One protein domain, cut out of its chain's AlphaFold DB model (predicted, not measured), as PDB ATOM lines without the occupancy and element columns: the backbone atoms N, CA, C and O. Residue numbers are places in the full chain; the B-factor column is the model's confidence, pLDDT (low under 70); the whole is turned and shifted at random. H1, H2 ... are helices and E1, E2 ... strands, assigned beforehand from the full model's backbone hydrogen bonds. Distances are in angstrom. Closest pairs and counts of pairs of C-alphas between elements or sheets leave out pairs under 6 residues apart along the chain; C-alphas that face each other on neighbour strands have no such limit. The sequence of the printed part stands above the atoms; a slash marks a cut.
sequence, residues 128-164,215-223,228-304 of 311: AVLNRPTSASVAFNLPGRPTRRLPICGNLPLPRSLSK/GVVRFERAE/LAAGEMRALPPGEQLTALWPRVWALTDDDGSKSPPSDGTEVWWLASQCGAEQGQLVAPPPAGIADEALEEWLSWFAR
ATOM      1  N   ALA A 128      13.800   3.300 -21.294       94.00
ATOM      2  CA  ALA A 128      13.578   2.769 -22.638       94.00
ATOM      3  C   ALA A 128      13.553   3.913 -23.653       94.00
ATOM      4  O   ALA A 128      12.814   4.876 -23.456       94.00
ATOM      5  N   VAL A 129      14.321   3.816 -24.738       92.81
ATOM      6  CA  VAL A 129      14.197   4.735 -25.882       92.81
ATOM      7  C   VAL A 129      13.034   4.269 -26.757       92.81
ATOM      8  O   VAL A 129      12.954   3.100 -27.125       92.81
ATOM      9  N   LEU A 130      12.106   5.170 -27.068       93.88
ATOM     10  CA  LEU A 130      10.820   4.813 -27.671       93.88
ATOM     11  C   LEU A 130      10.716   5.152 -29.163       93.88
ATOM     12  O   LEU A 130       9.817   4.660 -29.835       93.88
ATOM     13  N   ASN A 131      11.617   5.975 -29.702       91.06
ATOM     14  CA  ASN A 131      11.568   6.450 -31.090       91.06
ATOM     15  C   ASN A 131      12.630   5.794 -31.990       91.06
ATOM     16  O   ASN A 131      13.260   6.461 -32.809       91.06
ATOM     17  N   ARG A 132      12.851   4.487 -31.820       85.56
ATOM     18  CA  ARG A 132      13.832   3.702 -32.589       85.56
ATOM     19  C   ARG A 132      13.194   2.457 -33.195       85.56
ATOM     20  O   ARG A 132      13.483   1.350 -32.738       85.56
ATOM     21  N   PRO A 133      12.291   2.611 -34.177       83.62
ATOM     22  CA  PRO A 133      11.696   1.461 -34.839       83.62
ATOM     23  C   PRO A 133      12.760   0.706 -35.649       83.62
ATOM     24  O   PRO A 133      13.753   1.281 -36.094       83.62
ATOM     25  N   THR A 134      12.544  -0.590 -35.852       80.75
ATOM     26  CA  THR A 134      13.410  -1.431 -36.691       80.75
ATOM     27  C   THR A 134      12.609  -2.128 -37.780       80.75
ATOM     28  O   THR A 134      11.380  -2.052 -37.797       80.75
ATOM     29  N   SER A 135      13.298  -2.818 -38.693       80.12
ATOM     30  CA  SER A 135      12.649  -3.735 -39.633       80.12
ATOM     31  C   SER A 135      12.197  -5.042 -38.971       80.12
ATOM     32  O   SER A 135      11.348  -5.738 -39.522       80.12
ATOM     33  N   ALA A 136      12.718  -5.375 -37.782       82.00
ATOM     34  CA  ALA A 136      12.287  -6.558 -37.055       82.00
ATOM     35  C   ALA A 136      10.832  -6.385 -36.625       82.00
ATOM     36  O   ALA A 136      10.460  -5.370 -36.035       82.00
ATOM     37  N   SER A 137      10.011  -7.393 -36.892       85.88
ATOM     38  CA  SER A 137       8.592  -7.345 -36.587       85.88
ATOM     39  C   SER A 137       8.097  -8.624 -35.929       85.88
ATOM     40  O   SER A 137       8.712  -9.690 -36.012       85.88
ATOM     41  N   VAL A 138       6.987  -8.499 -35.209       87.19
ATOM     42  CA  VAL A 138       6.296  -9.598 -34.549       87.19
ATOM     43  C   VAL A 138       4.877  -9.692 -35.084       87.19
ATOM     44  O   VAL A 138       4.125  -8.717 -35.086       87.19
ATOM     45  N   ALA A 139       4.516 -10.888 -35.539       89.94
ATOM     46  CA  ALA A 139       3.165 -11.204 -35.966       89.94
ATOM     47  C   ALA A 139       2.361 -11.739 -34.779       89.94
ATOM     48  O   ALA A 139       2.765 -12.687 -34.100       89.94
ATOM     49  N   PHE A 140       1.192 -11.155 -34.551       89.00
ATOM     50  CA  PHE A 140       0.280 -11.601 -33.512       89.00
ATOM     51  C   PHE A 140      -0.544 -12.780 -34.026       89.00
ATOM     52  O   PHE A 140      -1.037 -12.776 -35.155       89.00
ATOM     53  N   ASN A 141      -0.742 -13.788 -33.176       88.62
ATOM     54  CA  ASN A 141      -1.582 -14.938 -33.500       88.62
ATOM     55  C   ASN A 141      -3.077 -14.599 -33.341       88.62
ATOM     56  O   ASN A 141      -3.757 -15.115 -32.455       88.62
ATOM     57  N   LEU A 142      -3.560 -13.685 -34.179       88.81
ATOM     58  CA  LEU A 142      -4.937 -13.193 -34.244       88.81
ATOM     59  C   LEU A 142      -5.456 -13.296 -35.690       88.81
ATOM     60  O   LEU A 142      -4.648 -13.422 -36.620       88.81
ATOM     61  N   PRO A 143      -6.782 -13.228 -35.924       85.81
ATOM     62  CA  PRO A 143      -7.326 -13.082 -37.271       85.81
ATOM     63  C   PRO A 143      -6.664 -11.911 -38.013       85.81
ATOM     64  O   PRO A 143      -6.453 -10.846 -37.443       85.81
ATOM     65  N   GLY A 144      -6.278 -12.126 -39.273       85.19
ATOM     66  CA  GLY A 144      -5.541 -11.134 -40.068       85.19
ATOM     67  C   GLY A 144      -4.040 -11.036 -39.767       85.19
ATOM     68  O   GLY A 144      -3.346 -10.358 -40.514       85.19
ATOM     69  N   ARG A 145      -3.535 -11.739 -38.738       88.69
ATOM     70  CA  ARG A 145      -2.118 -11.765 -38.326       88.69
ATOM     71  C   ARG A 145      -1.480 -10.371 -38.320       88.69
ATOM     72  O   ARG A 145      -0.515 -10.153 -39.051       88.69
ATOM     73  N   PRO A 146      -2.025  -9.424 -37.536       90.50
ATOM     74  CA  PRO A 146      -1.479  -8.081 -37.502       90.50
ATOM     75  C   PRO A 146      -0.026  -8.137 -37.034       90.50
ATOM     76  O   PRO A 146       0.325  -8.927 -36.152       90.50
ATOM     77  N   THR A 147       0.797  -7.291 -37.634       90.50
ATOM     78  CA  THR A 147       2.236  -7.249 -37.402       90.50
ATOM     79  C   THR A 147       2.606  -5.900 -36.802       90.50
ATOM     80  O   THR A 147       2.038  -4.873 -37.176       90.50
ATOM     81  N   ARG A 148       3.536  -5.896 -35.847       90.56
ATOM     82  CA  ARG A 148       4.126  -4.671 -35.290       90.56
ATOM     83  C   ARG A 148       5.638  -4.753 -35.368       90.56
ATOM     84  O   ARG A 148       6.206  -5.816 -35.123       90.56
ATOM     85  N   ARG A 149       6.292  -3.638 -35.668       88.62
ATOM     86  CA  ARG A 149       7.750  -3.518 -35.583       88.62
ATOM     87  C   ARG A 149       8.187  -3.486 -34.124       88.62
ATOM     88  O   ARG A 149       7.498  -2.938 -33.266       88.62
ATOM     89  N   LEU A 150       9.347  -4.059 -33.849       86.00
ATOM     90  CA  LEU A 150       9.960  -4.045 -32.533       86.00
ATOM     91  C   LEU A 150      10.948  -2.880 -32.473       86.00
ATOM     92  O   LEU A 150      11.937  -2.886 -33.211       86.00
ATOM     93  N   PRO A 151      10.710  -1.861 -31.636       86.19
ATOM     94  CA  PRO A 151      11.711  -0.839 -31.425       86.19
ATOM     95  C   PRO A 151      12.899  -1.432 -30.661       86.19
ATOM     96  O   PRO A 151      12.733  -2.273 -29.774       86.19
ATOM     97  N   ILE A 152      14.107  -0.967 -30.968       84.06
ATOM     98  CA  ILE A 152      15.218  -1.154 -30.032       84.06
ATOM     99  C   ILE A 152      14.960  -0.146 -28.921       84.06
ATOM    100  O   ILE A 152      14.791   1.033 -29.217       84.06
ATOM    101  N   CYS A 153      14.901  -0.596 -27.665       88.69
ATOM    102  CA  CYS A 153      14.659   0.277 -26.508       88.69
ATOM    103  C   CYS A 153      15.887   0.461 -25.610       88.69
ATOM    104  O   CYS A 153      15.921   1.375 -24.786       88.69
ATOM    105  N   GLY A 154      16.917  -0.358 -25.814       84.75
ATOM    106  CA  GLY A 154      18.216  -0.238 -25.172       84.75
ATOM    107  C   GLY A 154      19.054  -1.496 -25.344       84.75
ATOM    108  O   GLY A 154      18.601  -2.491 -25.905       84.75
ATOM    109  N   ASN A 155      20.295  -1.438 -24.874       79.69
ATOM    110  CA  ASN A 155      21.284  -2.509 -25.009       79.69
ATOM    111  C   ASN A 155      21.369  -3.430 -23.783       79.69
ATOM    112  O   ASN A 155      22.015  -4.476 -23.850       79.69
ATOM    113  N   LEU A 156      20.746  -3.059 -22.664       82.50
ATOM    114  CA  LEU A 156      20.670  -3.891 -21.468       82.50
ATOM    115  C   LEU A 156      19.333  -4.633 -21.427       82.50
ATOM    116  O   LEU A 156      18.314  -4.079 -21.841       82.50
ATOM    117  N   PRO A 157      19.290  -5.869 -20.907       85.19
ATOM    118  CA  PRO A 157      18.029  -6.567 -20.715       85.19
ATOM    119  C   PRO A 157      17.159  -5.825 -19.698       85.19
ATOM    120  O   PRO A 157      17.658  -5.236 -18.739       85.19
ATOM    121  N   LEU A 158      15.838  -5.906 -19.863       86.94
ATOM    122  CA  LEU A 158      14.917  -5.362 -18.870       86.94
ATOM    123  C   LEU A 158      15.131  -6.056 -17.503       86.94
ATOM    124  O   LEU A 158      15.295  -7.283 -17.452       86.94
ATOM    125  N   PRO A 159      15.073  -5.328 -16.377       85.12
ATOM    126  CA  PRO A 159      15.257  -5.876 -15.032       85.12
ATOM    127  C   PRO A 159      14.154  -6.882 -14.670       85.12
ATOM    128  O   PRO A 159      13.046  -6.839 -15.203       85.12
ATOM    129  N   ARG A 160      14.449  -7.843 -13.782       80.31
ATOM    130  CA  ARG A 160      13.495  -8.906 -13.381       80.31
ATOM    131  C   ARG A 160      12.284  -8.392 -12.600       80.31
ATOM    132  O   ARG A 160      11.264  -9.063 -12.583       80.31
ATOM    133  N   SER A 161      12.413  -7.233 -11.969       83.19
ATOM    134  CA  SER A 161      11.357  -6.551 -11.215       83.19
ATOM    135  C   SER A 161      10.233  -5.999 -12.089       83.19
ATOM    136  O   SER A 161       9.146  -5.755 -11.576       83.19
ATOM    137  N   LEU A 162      10.465  -5.808 -13.391       83.31
ATOM    138  CA  LEU A 162       9.408  -5.419 -14.319       83.31
ATOM    139  C   LEU A 162       8.605  -6.648 -14.756       83.31
ATOM    140  O   LEU A 162       9.163  -7.724 -14.988       83.31
ATOM    141  N   SER A 163       7.290  -6.468 -14.897       79.69
ATOM    142  CA  SER A 163       6.371  -7.500 -15.384       79.69
ATOM    143  C   SER A 163       6.632  -7.778 -16.866       79.69
ATOM    144  O   SER A 163       6.111  -7.078 -17.732       79.69
ATOM    145  N   LYS A 164       7.439  -8.802 -17.145       81.19
ATOM    146  CA  LYS A 164       7.864  -9.183 -18.496       81.19
ATOM    147  C   LYS A 164       7.244 -10.498 -18.938       81.19
ATOM    148  O   LYS A 164       6.860 -11.321 -18.107       81.19
ATOM    149  N   GLY A 215      14.507  -4.223 -23.900       89.06
ATOM    150  CA  GLY A 215      15.746  -3.656 -23.368       89.06
ATOM    151  C   GLY A 215      15.637  -2.217 -22.853       89.06
ATOM    152  O   GLY A 215      14.617  -1.549 -23.013       89.06
ATOM    153  N   VAL A 216      16.696  -1.776 -22.175       90.44
ATOM    154  CA  VAL A 216      16.827  -0.461 -21.528       90.44
ATOM    155  C   VAL A 216      18.248   0.074 -21.646       90.44
ATOM    156  O   VAL A 216      19.198  -0.673 -21.882       90.44
ATOM    157  N   VAL A 217      18.390   1.380 -21.476       87.69
ATOM    158  CA  VAL A 217      19.650   2.058 -21.177       87.69
ATOM    159  C   VAL A 217      19.677   2.413 -19.692       87.69
ATOM    160  O   VAL A 217      18.630   2.637 -19.081       87.69
ATOM    161  N   ARG A 218      20.867   2.443 -19.098       87.56
ATOM    162  CA  ARG A 218      21.063   2.753 -17.679       87.56
ATOM    163  C   ARG A 218      21.803   4.076 -17.552       87.56
ATOM    164  O   ARG A 218      22.866   4.210 -18.141       87.56
ATOM    165  N   PHE A 219      21.276   4.977 -16.732       86.00
ATOM    166  CA  PHE A 219      21.947   6.215 -16.339       86.00
ATOM    167  C   PHE A 219      22.197   6.215 -14.844       86.00
ATOM    168  O   PHE A 219      21.302   5.877 -14.066       86.00
ATOM    169  N   GLU A 220      23.379   6.638 -14.420       85.12
ATOM    170  CA  GLU A 220      23.565   6.961 -13.009       85.12
ATOM    171  C   GLU A 220      22.807   8.247 -12.679       85.12
ATOM    172  O   GLU A 220      22.704   9.159 -13.501       85.12
ATOM    173  N   ARG A 221      22.246   8.351 -11.470       84.69
ATOM    174  CA  ARG A 221      21.475   9.547 -11.093       84.69
ATOM    175  C   ARG A 221      22.318  10.821 -11.153       84.69
ATOM    176  O   ARG A 221      21.827  11.845 -11.619       84.69
ATOM    177  N   ALA A 222      23.576  10.750 -10.718       78.75
ATOM    178  CA  ALA A 222      24.512  11.871 -10.776       78.75
ATOM    179  C   ALA A 222      24.841  12.278 -12.222       78.75
ATOM    180  O   ALA A 222      24.877  13.465 -12.542       78.75
ATOM    181  N   GLU A 223      25.028  11.293 -13.102       78.31
ATOM    182  CA  GLU A 223      25.246  11.508 -14.532       78.31
ATOM    183  C   GLU A 223      24.033  12.186 -15.174       78.31
ATOM    184  O   GLU A 223      24.175  13.268 -15.748       78.31
ATOM    185  N   LEU A 228      20.962  16.886 -17.432       82.81
ATOM    186  CA  LEU A 228      19.845  17.823 -17.277       82.81
ATOM    187  C   LEU A 228      20.344  19.245 -16.992       82.81
ATOM    188  O   LEU A 228      19.875  20.199 -17.607       82.81
ATOM    189  N   ALA A 229      21.321  19.385 -16.092       78.19
ATOM    190  CA  ALA A 229      21.936  20.670 -15.754       78.19
ATOM    191  C   ALA A 229      22.674  21.304 -16.943       78.19
ATOM    192  O   ALA A 229      22.614  22.517 -17.134       78.19
ATOM    193  N   ALA A 230      23.339  20.485 -17.762       72.19
ATOM    194  CA  ALA A 230      24.015  20.918 -18.983       72.19
ATOM    195  C   ALA A 230      23.047  21.191 -20.151       72.19
ATOM    196  O   ALA A 230      23.471  21.656 -21.209       72.19
ATOM    197  N   GLY A 231      21.754  20.897 -19.979       74.88
ATOM    198  CA  GLY A 231      20.748  21.025 -21.027       74.88
ATOM    199  C   GLY A 231      20.899  20.008 -22.157       74.88
ATOM    200  O   GLY A 231      20.295  20.222 -23.202       74.88
ATOM    201  N   GLU A 232      21.673  18.932 -21.960       77.00
ATOM    202  CA  GLU A 232      21.852  17.786 -22.877       77.00
ATOM    203  C   GLU A 232      20.633  16.853 -22.867       77.00
ATOM    204  O   GLU A 232      20.366  16.121 -23.821       77.00
ATOM    205  N   MET A 233      19.877  16.881 -21.771       84.88
ATOM    206  CA  MET A 233      18.578  16.241 -21.647       84.88
ATOM    207  C   MET A 233      17.569  17.210 -21.050       84.88
ATOM    208  O   MET A 233      17.919  18.136 -20.318       84.88
ATOM    209  N   ARG A 234      16.294  16.963 -21.329       88.56
ATOM    210  CA  ARG A 234      15.177  17.697 -20.738       88.56
ATOM    211  C   ARG A 234      14.084  16.730 -20.309       88.56
ATOM    212  O   ARG A 234      13.678  15.882 -21.097       88.56
ATOM    213  N   ALA A 235      13.564  16.891 -19.095       91.50
ATOM    214  CA  ALA A 235      12.334  16.222 -18.686       91.50
ATOM    215  C   ALA A 235      11.128  16.892 -19.360       91.50
ATOM    216  O   ALA A 235      10.978  18.114 -19.297       91.50
ATOM    217  N   LEU A 236      10.289  16.104 -20.026       91.81
ATOM    218  CA  LEU A 236       9.062  16.600 -20.638       91.81
ATOM    219  C   LEU A 236       7.984  16.752 -19.561       91.81
ATOM    220  O   LEU A 236       7.796  15.832 -18.757       91.81
ATOM    221  N   PRO A 237       7.268  17.889 -19.523       90.31
ATOM    222  CA  PRO A 237       6.217  18.084 -18.540       90.31
ATOM    223  C   PRO A 237       5.050  17.121 -18.810       90.31
ATOM    224  O   PRO A 237       4.684  16.914 -19.972       90.31
ATOM    225  N   PRO A 238       4.438  16.541 -17.763       89.62
ATOM    226  CA  PRO A 238       3.203  15.791 -17.926       89.62
ATOM    227  C   PRO A 238       2.074  16.727 -18.374       89.62
ATOM    228  O   PRO A 238       2.035  17.896 -17.990       89.62
ATOM    229  N   GLY A 239       1.138  16.211 -19.169       88.88
ATOM    230  CA  GLY A 239      -0.015  16.979 -19.635       88.88
ATOM    231  C   GLY A 239      -0.483  16.572 -21.025       88.88
ATOM    232  O   GLY A 239      -0.002  15.599 -21.603       88.88
ATOM    233  N   GLU A 240      -1.422  17.345 -21.568       88.81
ATOM    234  CA  GLU A 240      -2.108  17.035 -22.828       88.81
ATOM    235  C   GLU A 240      -1.151  16.881 -24.014       88.81
ATOM    236  O   GLU A 240      -1.305  15.949 -24.798       88.81
ATOM    237  N   GLN A 241      -0.125  17.732 -24.119       89.62
ATOM    238  CA  GLN A 241       0.864  17.652 -25.199       89.62
ATOM    239  C   GLN A 241       1.663  16.345 -25.163       89.62
ATOM    240  O   GLN A 241       1.895  15.743 -26.208       89.62
ATOM    241  N   LEU A 242       2.071  15.891 -23.971       91.75
ATOM    242  CA  LEU A 242       2.783  14.623 -23.818       91.75
ATOM    243  C   LEU A 242       1.853  13.442 -24.123       91.75
ATOM    244  O   LEU A 242       2.227  12.536 -24.860       91.75
ATOM    245  N   THR A 243       0.611  13.483 -23.638       92.19
ATOM    246  CA  THR A 243      -0.400  12.457 -23.935       92.19
ATOM    247  C   THR A 243      -0.706  12.364 -25.433       92.19
ATOM    248  O   THR A 243      -0.837  11.266 -25.973       92.19
ATOM    249  N   ALA A 244      -0.772  13.502 -26.131       90.81
ATOM    250  CA  ALA A 244      -1.006  13.564 -27.574       90.81
ATOM    251  C   ALA A 244       0.170  13.022 -28.409       90.81
ATOM    252  O   ALA A 244      -0.014  12.692 -29.583       90.81
ATOM    253  N   LEU A 245       1.365  12.901 -27.819       92.56
ATOM    254  CA  LEU A 245       2.545  12.340 -28.475       92.56
ATOM    255  C   LEU A 245       2.479  10.807 -28.584       92.56
ATOM    256  O   LEU A 245       2.999  10.240 -29.545       92.56
ATOM    257  N   TRP A 246       1.832  10.119 -27.639       95.00
ATOM    258  CA  TRP A 246       1.865   8.652 -27.571       95.00
ATOM    259  C   TRP A 246       1.304   7.924 -28.788       95.00
ATOM    260  O   TRP A 246       1.984   7.013 -29.262       95.00
ATOM    261  N   PRO A 247       0.175   8.341 -29.387       94.12
ATOM    262  CA  PRO A 247      -0.279   7.739 -30.637       94.12
ATOM    263  C   PRO A 247       0.778   7.804 -31.751       94.12
ATOM    264  O   PRO A 247       0.898   6.871 -32.540       94.12
ATOM    265  N   ARG A 248       1.593   8.872 -31.799       92.50
ATOM    266  CA  ARG A 248       2.676   9.017 -32.788       92.50
ATOM    267  C   ARG A 248       3.848   8.087 -32.499       92.50
ATOM    268  O   ARG A 248       4.390   7.509 -33.431       92.50
ATOM    269  N   VAL A 249       4.204   7.909 -31.227       94.50
ATOM    270  CA  VAL A 249       5.212   6.917 -30.808       94.50
ATOM    271  C   VAL A 249       4.767   5.507 -31.194       94.50
ATOM    272  O   VAL A 249       5.556   4.749 -31.746       94.50
ATOM    273  N   TRP A 250       3.496   5.166 -30.962       94.94
ATOM    274  CA  TRP A 250       2.946   3.859 -31.328       94.94
ATOM    275  C   TRP A 250       2.943   3.654 -32.843       94.94
ATOM    276  O   TRP A 250       3.370   2.598 -33.307       94.94
ATOM    277  N   ALA A 251       2.564   4.679 -33.611       92.38
ATOM    278  CA  ALA A 251       2.549   4.623 -35.072       92.38
ATOM    279  C   ALA A 251       3.928   4.326 -35.693       92.38
ATOM    280  O   ALA A 251       3.997   3.747 -36.774       92.38
ATOM    281  N   LEU A 252       5.041   4.634 -35.006       90.12
ATOM    282  CA  LEU A 252       6.384   4.233 -35.463       90.12
ATOM    283  C   LEU A 252       6.536   2.711 -35.590       90.12
ATOM    284  O   LEU A 252       7.382   2.232 -36.347       90.12
ATOM    285  N   THR A 253       5.741   1.958 -34.831       91.12
ATOM    286  CA  THR A 253       5.784   0.496 -34.793       91.12
ATOM    287  C   THR A 253       4.721  -0.167 -35.657       91.12
ATOM    288  O   THR A 253       4.600  -1.392 -35.653       91.12
ATOM    289  N   ASP A 254       3.946   0.609 -36.407       89.06
ATOM    290  CA  ASP A 254       2.997   0.048 -37.357       89.06
ATOM    291  C   ASP A 254       3.764  -0.575 -38.530       89.06
ATOM    292  O   ASP A 254       4.696   0.017 -39.083       89.06
ATOM    293  N   ASP A 255       3.396  -1.810 -38.865       82.88
ATOM    294  CA  ASP A 255       3.911  -2.522 -40.029       82.88
ATOM    295  C   ASP A 255       2.761  -2.710 -41.017       82.88
ATOM    296  O   ASP A 255       1.892  -3.566 -40.839       82.88
ATOM    297  N   ASP A 256       2.732  -1.871 -42.047       77.00
ATOM    298  CA  ASP A 256       1.763  -1.959 -43.139       77.00
ATOM    299  C   ASP A 256       2.159  -3.016 -44.186       77.00
ATOM    300  O   ASP A 256       1.492  -3.159 -45.214       77.00
ATOM    301  N   GLY A 257       3.250  -3.757 -43.948       70.75
ATOM    302  CA  GLY A 257       3.815  -4.709 -44.900       70.75
ATOM    303  C   GLY A 257       4.437  -4.038 -46.125       70.75
ATOM    304  O   GLY A 257       4.789  -4.729 -47.090       70.75
ATOM    305  N   SER A 258       4.573  -2.707 -46.126       67.50
ATOM    306  CA  SER A 258       5.283  -1.998 -47.182       67.50
ATOM    307  C   SER A 258       6.787  -2.257 -47.072       67.50
ATOM    308  O   SER A 258       7.351  -2.415 -45.992       67.50
ATOM    309  N   LYS A 259       7.476  -2.254 -48.218       67.81
ATOM    310  CA  LYS A 259       8.949  -2.313 -48.271       67.81
ATOM    311  C   LYS A 259       9.606  -0.972 -47.924       67.81
ATOM    312  O   LYS A 259      10.798  -0.795 -48.170       67.81
ATOM    313  N   SER A 260       8.827  -0.006 -47.442       68.38
ATOM    314  CA  SER A 260       9.346   1.299 -47.061       68.38
ATOM    315  C   SER A 260      10.245   1.132 -45.838       68.38
ATOM    316  O   SER A 260       9.873   0.400 -44.913       68.38
ATOM    317  N   PRO A 261      11.412   1.794 -45.805       70.94
ATOM    318  CA  PRO A 261      12.261   1.757 -44.627       70.94
ATOM    319  C   PRO A 261      11.485   2.277 -43.405       70.94
ATOM    320  O   PRO A 261      10.607   3.136 -43.554       70.94
ATOM    321  N   PRO A 262      11.775   1.758 -42.201       74.69
ATOM    322  CA  PRO A 262      11.173   2.274 -40.984       74.69
ATOM    323  C   PRO A 262      11.497   3.762 -40.811       74.69
ATOM    324  O   PRO A 262      12.527   4.247 -41.279       74.69
ATOM    325  N   SER A 263      10.595   4.488 -40.142       81.12
ATOM    326  CA  SER A 263      10.833   5.885 -39.767       81.12
ATOM    327  C   SER A 263      12.142   6.006 -38.979       81.12
ATOM    328  O   SER A 263      12.474   5.145 -38.173       81.12
ATOM    329  N   ASP A 264      12.865   7.103 -39.160       74.94
ATOM    330  CA  ASP A 264      14.063   7.419 -38.375       74.94
ATOM    331  C   ASP A 264      13.743   7.877 -36.933       74.94
ATOM    332  O   ASP A 264      14.644   8.069 -36.113       74.94
ATOM    333  N   GLY A 265      12.455   8.056 -36.607       81.69
ATOM    334  CA  GLY A 265      11.977   8.528 -35.306       81.69
ATOM    335  C   GLY A 265      12.249  10.012 -35.034       81.69
ATOM    336  O   GLY A 265      11.968  10.494 -33.928       81.69
ATOM    337  N   THR A 266      12.767  10.746 -36.022       81.38
ATOM    338  CA  THR A 266      13.160  12.152 -35.891       81.38
ATOM    339  C   THR A 266      11.948  13.074 -35.771       81.38
ATOM    340  O   THR A 266      11.975  14.029 -34.995       81.38
ATOM    341  N   GLU A 267      10.854  12.767 -36.473       84.06
ATOM    342  CA  GLU A 267       9.586  13.501 -36.345       84.06
ATOM    343  C   GLU A 267       9.082  13.481 -34.897       84.06
ATOM    344  O   GLU A 267       8.768  14.522 -34.325       84.06
ATOM    345  N   VAL A 268       9.061  12.302 -34.272       88.75
ATOM    346  CA  VAL A 268       8.613  12.139 -32.883       88.75
ATOM    347  C   VAL A 268       9.524  12.887 -31.913       88.75
ATOM    348  O   VAL A 268       9.028  13.536 -30.993       88.75
ATOM    349  N   TRP A 269      10.840  12.856 -32.132       88.50
ATOM    350  CA  TRP A 269      11.785  13.659 -31.352       88.50
ATOM    351  C   TRP A 269      11.508  15.165 -31.483       88.50
ATOM    352  O   TRP A 269      11.471  15.885 -30.483       88.50
ATOM    353  N   TRP A 270      11.255  15.642 -32.704       84.06
ATOM    354  CA  TRP A 270      10.924  17.043 -32.961       84.06
ATOM    355  C   TRP A 270       9.619  17.461 -32.276       84.06
ATOM    356  O   TRP A 270       9.570  18.506 -31.625       84.06
ATOM    357  N   LEU A 271       8.570  16.641 -32.366       87.19
ATOM    358  CA  LEU A 271       7.303  16.888 -31.674       87.19
ATOM    359  C   LEU A 271       7.509  16.924 -30.151       87.19
ATOM    360  O   LEU A 271       7.045  17.848 -29.487       87.19
ATOM    361  N   ALA A 272       8.290  15.993 -29.603       89.31
ATOM    362  CA  ALA A 272       8.637  15.977 -28.184       89.31
ATOM    363  C   ALA A 272       9.406  17.238 -27.738       89.31
ATOM    364  O   ALA A 272       9.257  17.697 -26.602       89.31
ATOM    365  N   SER A 273      10.203  17.841 -28.627       86.25
ATOM    366  CA  SER A 273      10.917  19.096 -28.344       86.25
ATOM    367  C   SER A 273       9.980  20.290 -28.117       86.25
ATOM    368  O   SER A 273      10.324  21.211 -27.371       86.25
ATOM    369  N   GLN A 274       8.759  20.230 -28.648       85.25
ATOM    370  CA  GLN A 274       7.735  21.263 -28.487       85.25
ATOM    371  C   GLN A 274       6.885  21.077 -27.225       85.25
ATOM    372  O   GLN A 274       6.213  22.016 -26.805       85.25
ATOM    373  N   CYS A 275       6.924  19.904 -26.579       85.44
ATOM    374  CA  CYS A 275       6.217  19.697 -25.316       85.44
ATOM    375  C   CYS A 275       6.720  20.684 -24.246       85.44
ATOM    376  O   CYS A 275       7.924  20.782 -23.992       85.44
ATOM    377  N   GLY A 276       5.791  21.398 -23.612       77.81
ATOM    378  CA  GLY A 276       6.062  22.466 -22.650       77.81
ATOM    379  C   GLY A 276       6.240  23.859 -23.263       77.81
ATOM    380  O   GLY A 276       6.479  24.801 -22.513       77.81
ATOM    381  N   ALA A 277       6.134  24.015 -24.588       72.69
ATOM    382  CA  ALA A 277       6.076  25.332 -25.221       72.69
ATOM    383  C   ALA A 277       4.674  25.953 -25.068       72.69
ATOM    384  O   ALA A 277       3.672  25.238 -25.063       72.69
ATOM    385  N   GLU A 278       4.593  27.290 -25.010       60.84
ATOM    386  CA  GLU A 278       3.322  28.040 -24.916       60.84
ATOM    387  C   GLU A 278       2.367  27.787 -26.100       60.84
ATOM    388  O   GLU A 278       1.175  28.089 -26.038       60.84
ATOM    389  N   GLN A 279       2.876  27.212 -27.190       56.78
ATOM    390  CA  GLN A 279       2.088  26.803 -28.346       56.78
ATOM    391  C   GLN A 279       1.314  25.519 -28.015       56.78
ATOM    392  O   GLN A 279       1.888  24.443 -27.896       56.78
ATOM    393  N   GLY A 280      -0.009  25.626 -27.875       56.41
ATOM    394  CA  GLY A 280      -0.876  24.523 -27.443       56.41
ATOM    395  C   GLY A 280      -0.935  23.298 -28.371       56.41
ATOM    396  O   GLY A 280      -1.367  22.240 -27.925       56.41
ATOM    397  N   GLN A 281      -0.483  23.393 -29.629       68.88
ATOM    398  CA  GLN A 281      -0.551  22.302 -30.609       68.88
ATOM    399  C   GLN A 281       0.839  21.930 -31.141       68.88
ATOM    400  O   GLN A 281       1.615  22.803 -31.516       68.88
ATOM    401  N   LEU A 282       1.128  20.624 -31.208       70.44
ATOM    402  CA  LEU A 282       2.370  20.094 -31.774       70.44
ATOM    403  C   LEU A 282       2.383  20.279 -33.299       70.44
ATOM    404  O   LEU A 282       1.455  19.845 -33.988       70.44
ATOM    405  N   VAL A 283       3.437  20.898 -33.827       71.50
ATOM    406  CA  VAL A 283       3.596  21.193 -35.256       71.50
ATOM    407  C   VAL A 283       4.611  20.235 -35.880       71.50
ATOM    408  O   VAL A 283       5.680  19.990 -35.323       71.50
ATOM    409  N   ALA A 284       4.288  19.688 -37.053       62.28
ATOM    410  CA  ALA A 284       5.192  18.817 -37.802       62.28
ATOM    411  C   ALA A 284       6.529  19.523 -38.134       62.28
ATOM    412  O   ALA A 284       6.561  20.751 -38.262       62.28
ATOM    413  N   PRO A 285       7.639  18.776 -38.268       63.97
ATOM    414  CA  PRO A 285       8.927  19.360 -38.619       63.97
ATOM    415  C   PRO A 285       8.910  20.024 -40.007       63.97
ATOM    416  O   PRO A 285       8.175  19.577 -40.893       63.97
ATOM    417  N   PRO A 286       9.745  21.055 -40.240       53.44
ATOM    418  CA  PRO A 286      10.027  21.519 -41.597       53.44
ATOM    419  C   PRO A 286      10.664  20.382 -42.429       53.44
ATOM    420  O   PRO A 286      11.370  19.538 -41.871       53.44
ATOM    421  N   PRO A 287      10.418  20.315 -43.752       42.03
ATOM    422  CA  PRO A 287      10.864  19.191 -44.573       42.03
ATOM    423  C   PRO A 287      12.394  19.142 -44.733       42.03
ATOM    424  O   PRO A 287      13.003  20.142 -45.094       42.03
ATOM    425  N   ALA A 288      12.942  17.932 -44.531       46.12
ATOM    426  CA  ALA A 288      14.320  17.455 -44.740       46.12
ATOM    427  C   ALA A 288      15.452  18.203 -43.994       46.12
ATOM    428  O   ALA A 288      15.675  19.393 -44.189       46.12
ATOM    429  N   GLY A 289      16.226  17.462 -43.185       47.69
ATOM    430  CA  GLY A 289      17.480  17.944 -42.578       47.69
ATOM    431  C   GLY A 289      17.606  17.804 -41.056       47.69
ATOM    432  O   GLY A 289      18.511  18.396 -40.477       47.69
ATOM    433  N   ILE A 290      16.704  17.074 -40.387       50.41
ATOM    434  CA  ILE A 290      16.777  16.899 -38.923       50.41
ATOM    435  C   ILE A 290      17.559  15.636 -38.533       50.41
ATOM    436  O   ILE A 290      18.237  15.645 -37.505       50.41
ATOM    437  N   ALA A 291      17.531  14.567 -39.336       51.53
ATOM    438  CA  ALA A 291      18.512  13.495 -39.189       51.53
ATOM    439  C   ALA A 291      19.882  14.048 -39.602       51.53
ATOM    440  O   ALA A 291      20.000  14.705 -40.632       51.53
ATOM    441  N   ASP A 292      20.893  13.862 -38.754       60.03
ATOM    442  CA  ASP A 292      22.272  14.133 -39.156       60.03
ATOM    443  C   ASP A 292      22.899  12.850 -39.707       60.03
ATOM    444  O   ASP A 292      22.397  11.748 -39.476       60.03
ATOM    445  N   GLU A 293      24.016  13.000 -40.421       56.19
ATOM    446  CA  GLU A 293      24.759  11.904 -41.060       56.19
ATOM    447  C   GLU A 293      25.031  10.730 -40.098       56.19
ATOM    448  O   GLU A 293      25.030   9.571 -40.500       56.19
ATOM    449  N   ALA A 294      25.228  11.016 -38.805       54.44
ATOM    450  CA  ALA A 294      25.506  10.011 -37.785       54.44
ATOM    451  C   ALA A 294      24.278   9.144 -37.453       54.44
ATOM    452  O   ALA A 294      24.417   7.929 -37.285       54.44
ATOM    453  N   LEU A 295      23.087   9.746 -37.358       59.28
ATOM    454  CA  LEU A 295      21.835   9.003 -37.187       59.28
ATOM    455  C   LEU A 295      21.484   8.210 -38.454       59.28
ATOM    456  O   LEU A 295      21.060   7.058 -38.353       59.28
ATOM    457  N   GLU A 296      21.705   8.790 -39.636       60.81
ATOM    458  CA  GLU A 296      21.492   8.105 -40.918       60.81
ATOM    459  C   GLU A 296      22.387   6.865 -41.061       60.81
ATOM    460  O   GLU A 296      21.907   5.791 -41.436       60.81
ATOM    461  N   GLU A 297      23.671   6.972 -40.710       55.56
ATOM    462  CA  GLU A 297      24.604   5.847 -40.782       55.56
ATOM    463  C   GLU A 297      24.249   4.743 -39.776       55.56
ATOM    464  O   GLU A 297      24.238   3.563 -40.143       55.56
ATOM    465  N   TRP A 298      23.860   5.104 -38.548       57.53
ATOM    466  CA  TRP A 298      23.391   4.137 -37.549       57.53
ATOM    467  C   TRP A 298      22.155   3.371 -38.038       57.53
ATOM    468  O   TRP A 298      22.120   2.139 -37.984       57.53
ATOM    469  N   LEU A 299      21.162   4.077 -38.588       55.22
ATOM    470  CA  LEU A 299      19.971   3.453 -39.172       55.22
ATOM    471  C   LEU A 299      20.336   2.555 -40.358       55.22
ATOM    472  O   LEU A 299      19.796   1.457 -40.485       55.22
ATOM    473  N   SER A 300      21.294   2.957 -41.193       57.81
ATOM    474  CA  SER A 300      21.745   2.135 -42.322       57.81
ATOM    475  C   SER A 300      22.369   0.800 -41.889       57.81
ATOM    476  O   SER A 300      22.251  -0.187 -42.616       57.81
ATOM    477  N   TRP A 301      22.994   0.760 -40.709       50.22
ATOM    478  CA  TRP A 301      23.636  -0.432 -40.158       50.22
ATOM    479  C   TRP A 301      22.671  -1.345 -39.400       50.22
ATOM    480  O   TRP A 301      22.750  -2.563 -39.547       50.22
ATOM    481  N   PHE A 302      21.766  -0.777 -38.600       49.28
ATOM    482  CA  PHE A 302      20.926  -1.545 -37.670       49.28
ATOM    483  C   PHE A 302      19.460  -1.694 -38.103       49.28
ATOM    484  O   PHE A 302      18.775  -2.576 -37.589       49.28
ATOM    485  N   ALA A 303      18.969  -0.874 -39.041       46.59
ATOM    486  CA  ALA A 303      17.596  -0.957 -39.560       46.59
ATOM    487  C   ALA A 303      17.479  -1.717 -40.896       46.59
ATOM    488  O   ALA A 303      16.381  -1.810 -41.446       46.59
ATOM    489  N   ARG A 304      18.585  -2.247 -41.438       43.53
ATOM    490  CA  ARG A 304      18.559  -3.139 -42.607       43.53
ATOM    491  C   ARG A 304      18.294  -4.580 -42.185       43.53
ATOM    492  O   ARG A 304      18.778  -5.028 -41.148       43.53
TER     493      ARG A 304
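AT A GLANCE: This is residues 128 to 164, 215 to 223 and 228 to 304 of the 311 residues of the protein "Hypothetical protein" of Phaeocystis antarctica (UniProt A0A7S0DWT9). Little regular structure: a helical hairpin, H1 and H2, lies near the middle of long loops, with strand hairpin E1-E2 at one end, H3 set off, and residues 228 to 233 sticking out. Of 123 printed residues, 44 are in named elements, mixed class: E1 to E4, then H1 to H3. It is only just compact, close to loose: radius of gyration of the C-alphas 16.2 A, spans 45 by 40 by 32 A.

HOW THE PARTS SIT: E1 (137 to 139) and E2 (147 to 149) form an antiparallel hairpin; N 138 and O 148 are within hydrogen-bond range, 2.8 A. E3 (217 to 220) and E4 (233 to 235) pair with no named strand. H1 (240 to 251) and H2 (266 to 274) touch, opposite ways at a shallow tilt of 5 degrees; closest C-alphas, Val 249 and Val 268, 6.6 A. H3 (293 to 302) is apart from both. Every O i to N i+4 pair is within range in H3, 5 of 8 in H1, 4 of 5 in H2.

IN THESE COORDINATES: E1 begins at C-alpha 137 (8.592, -7.345, -36.587). H1 spans 18.0 A; H3, 14.4 A, ends at C-alpha 302 (20.926, -1.545, -37.670).

THE WHOLE: The printed part has two cuts: 50 residues are not printed between 164 and 215, whose C-alphas are 10.8 A apart, and 4 are not printed between 223 and 228, whose C-alphas are 8.8 A apart. Links H1 to H2 and H2 to H3 are long. Residues 258 to 260, 278 to 281 and 284 to 304 have pLDDT under 70.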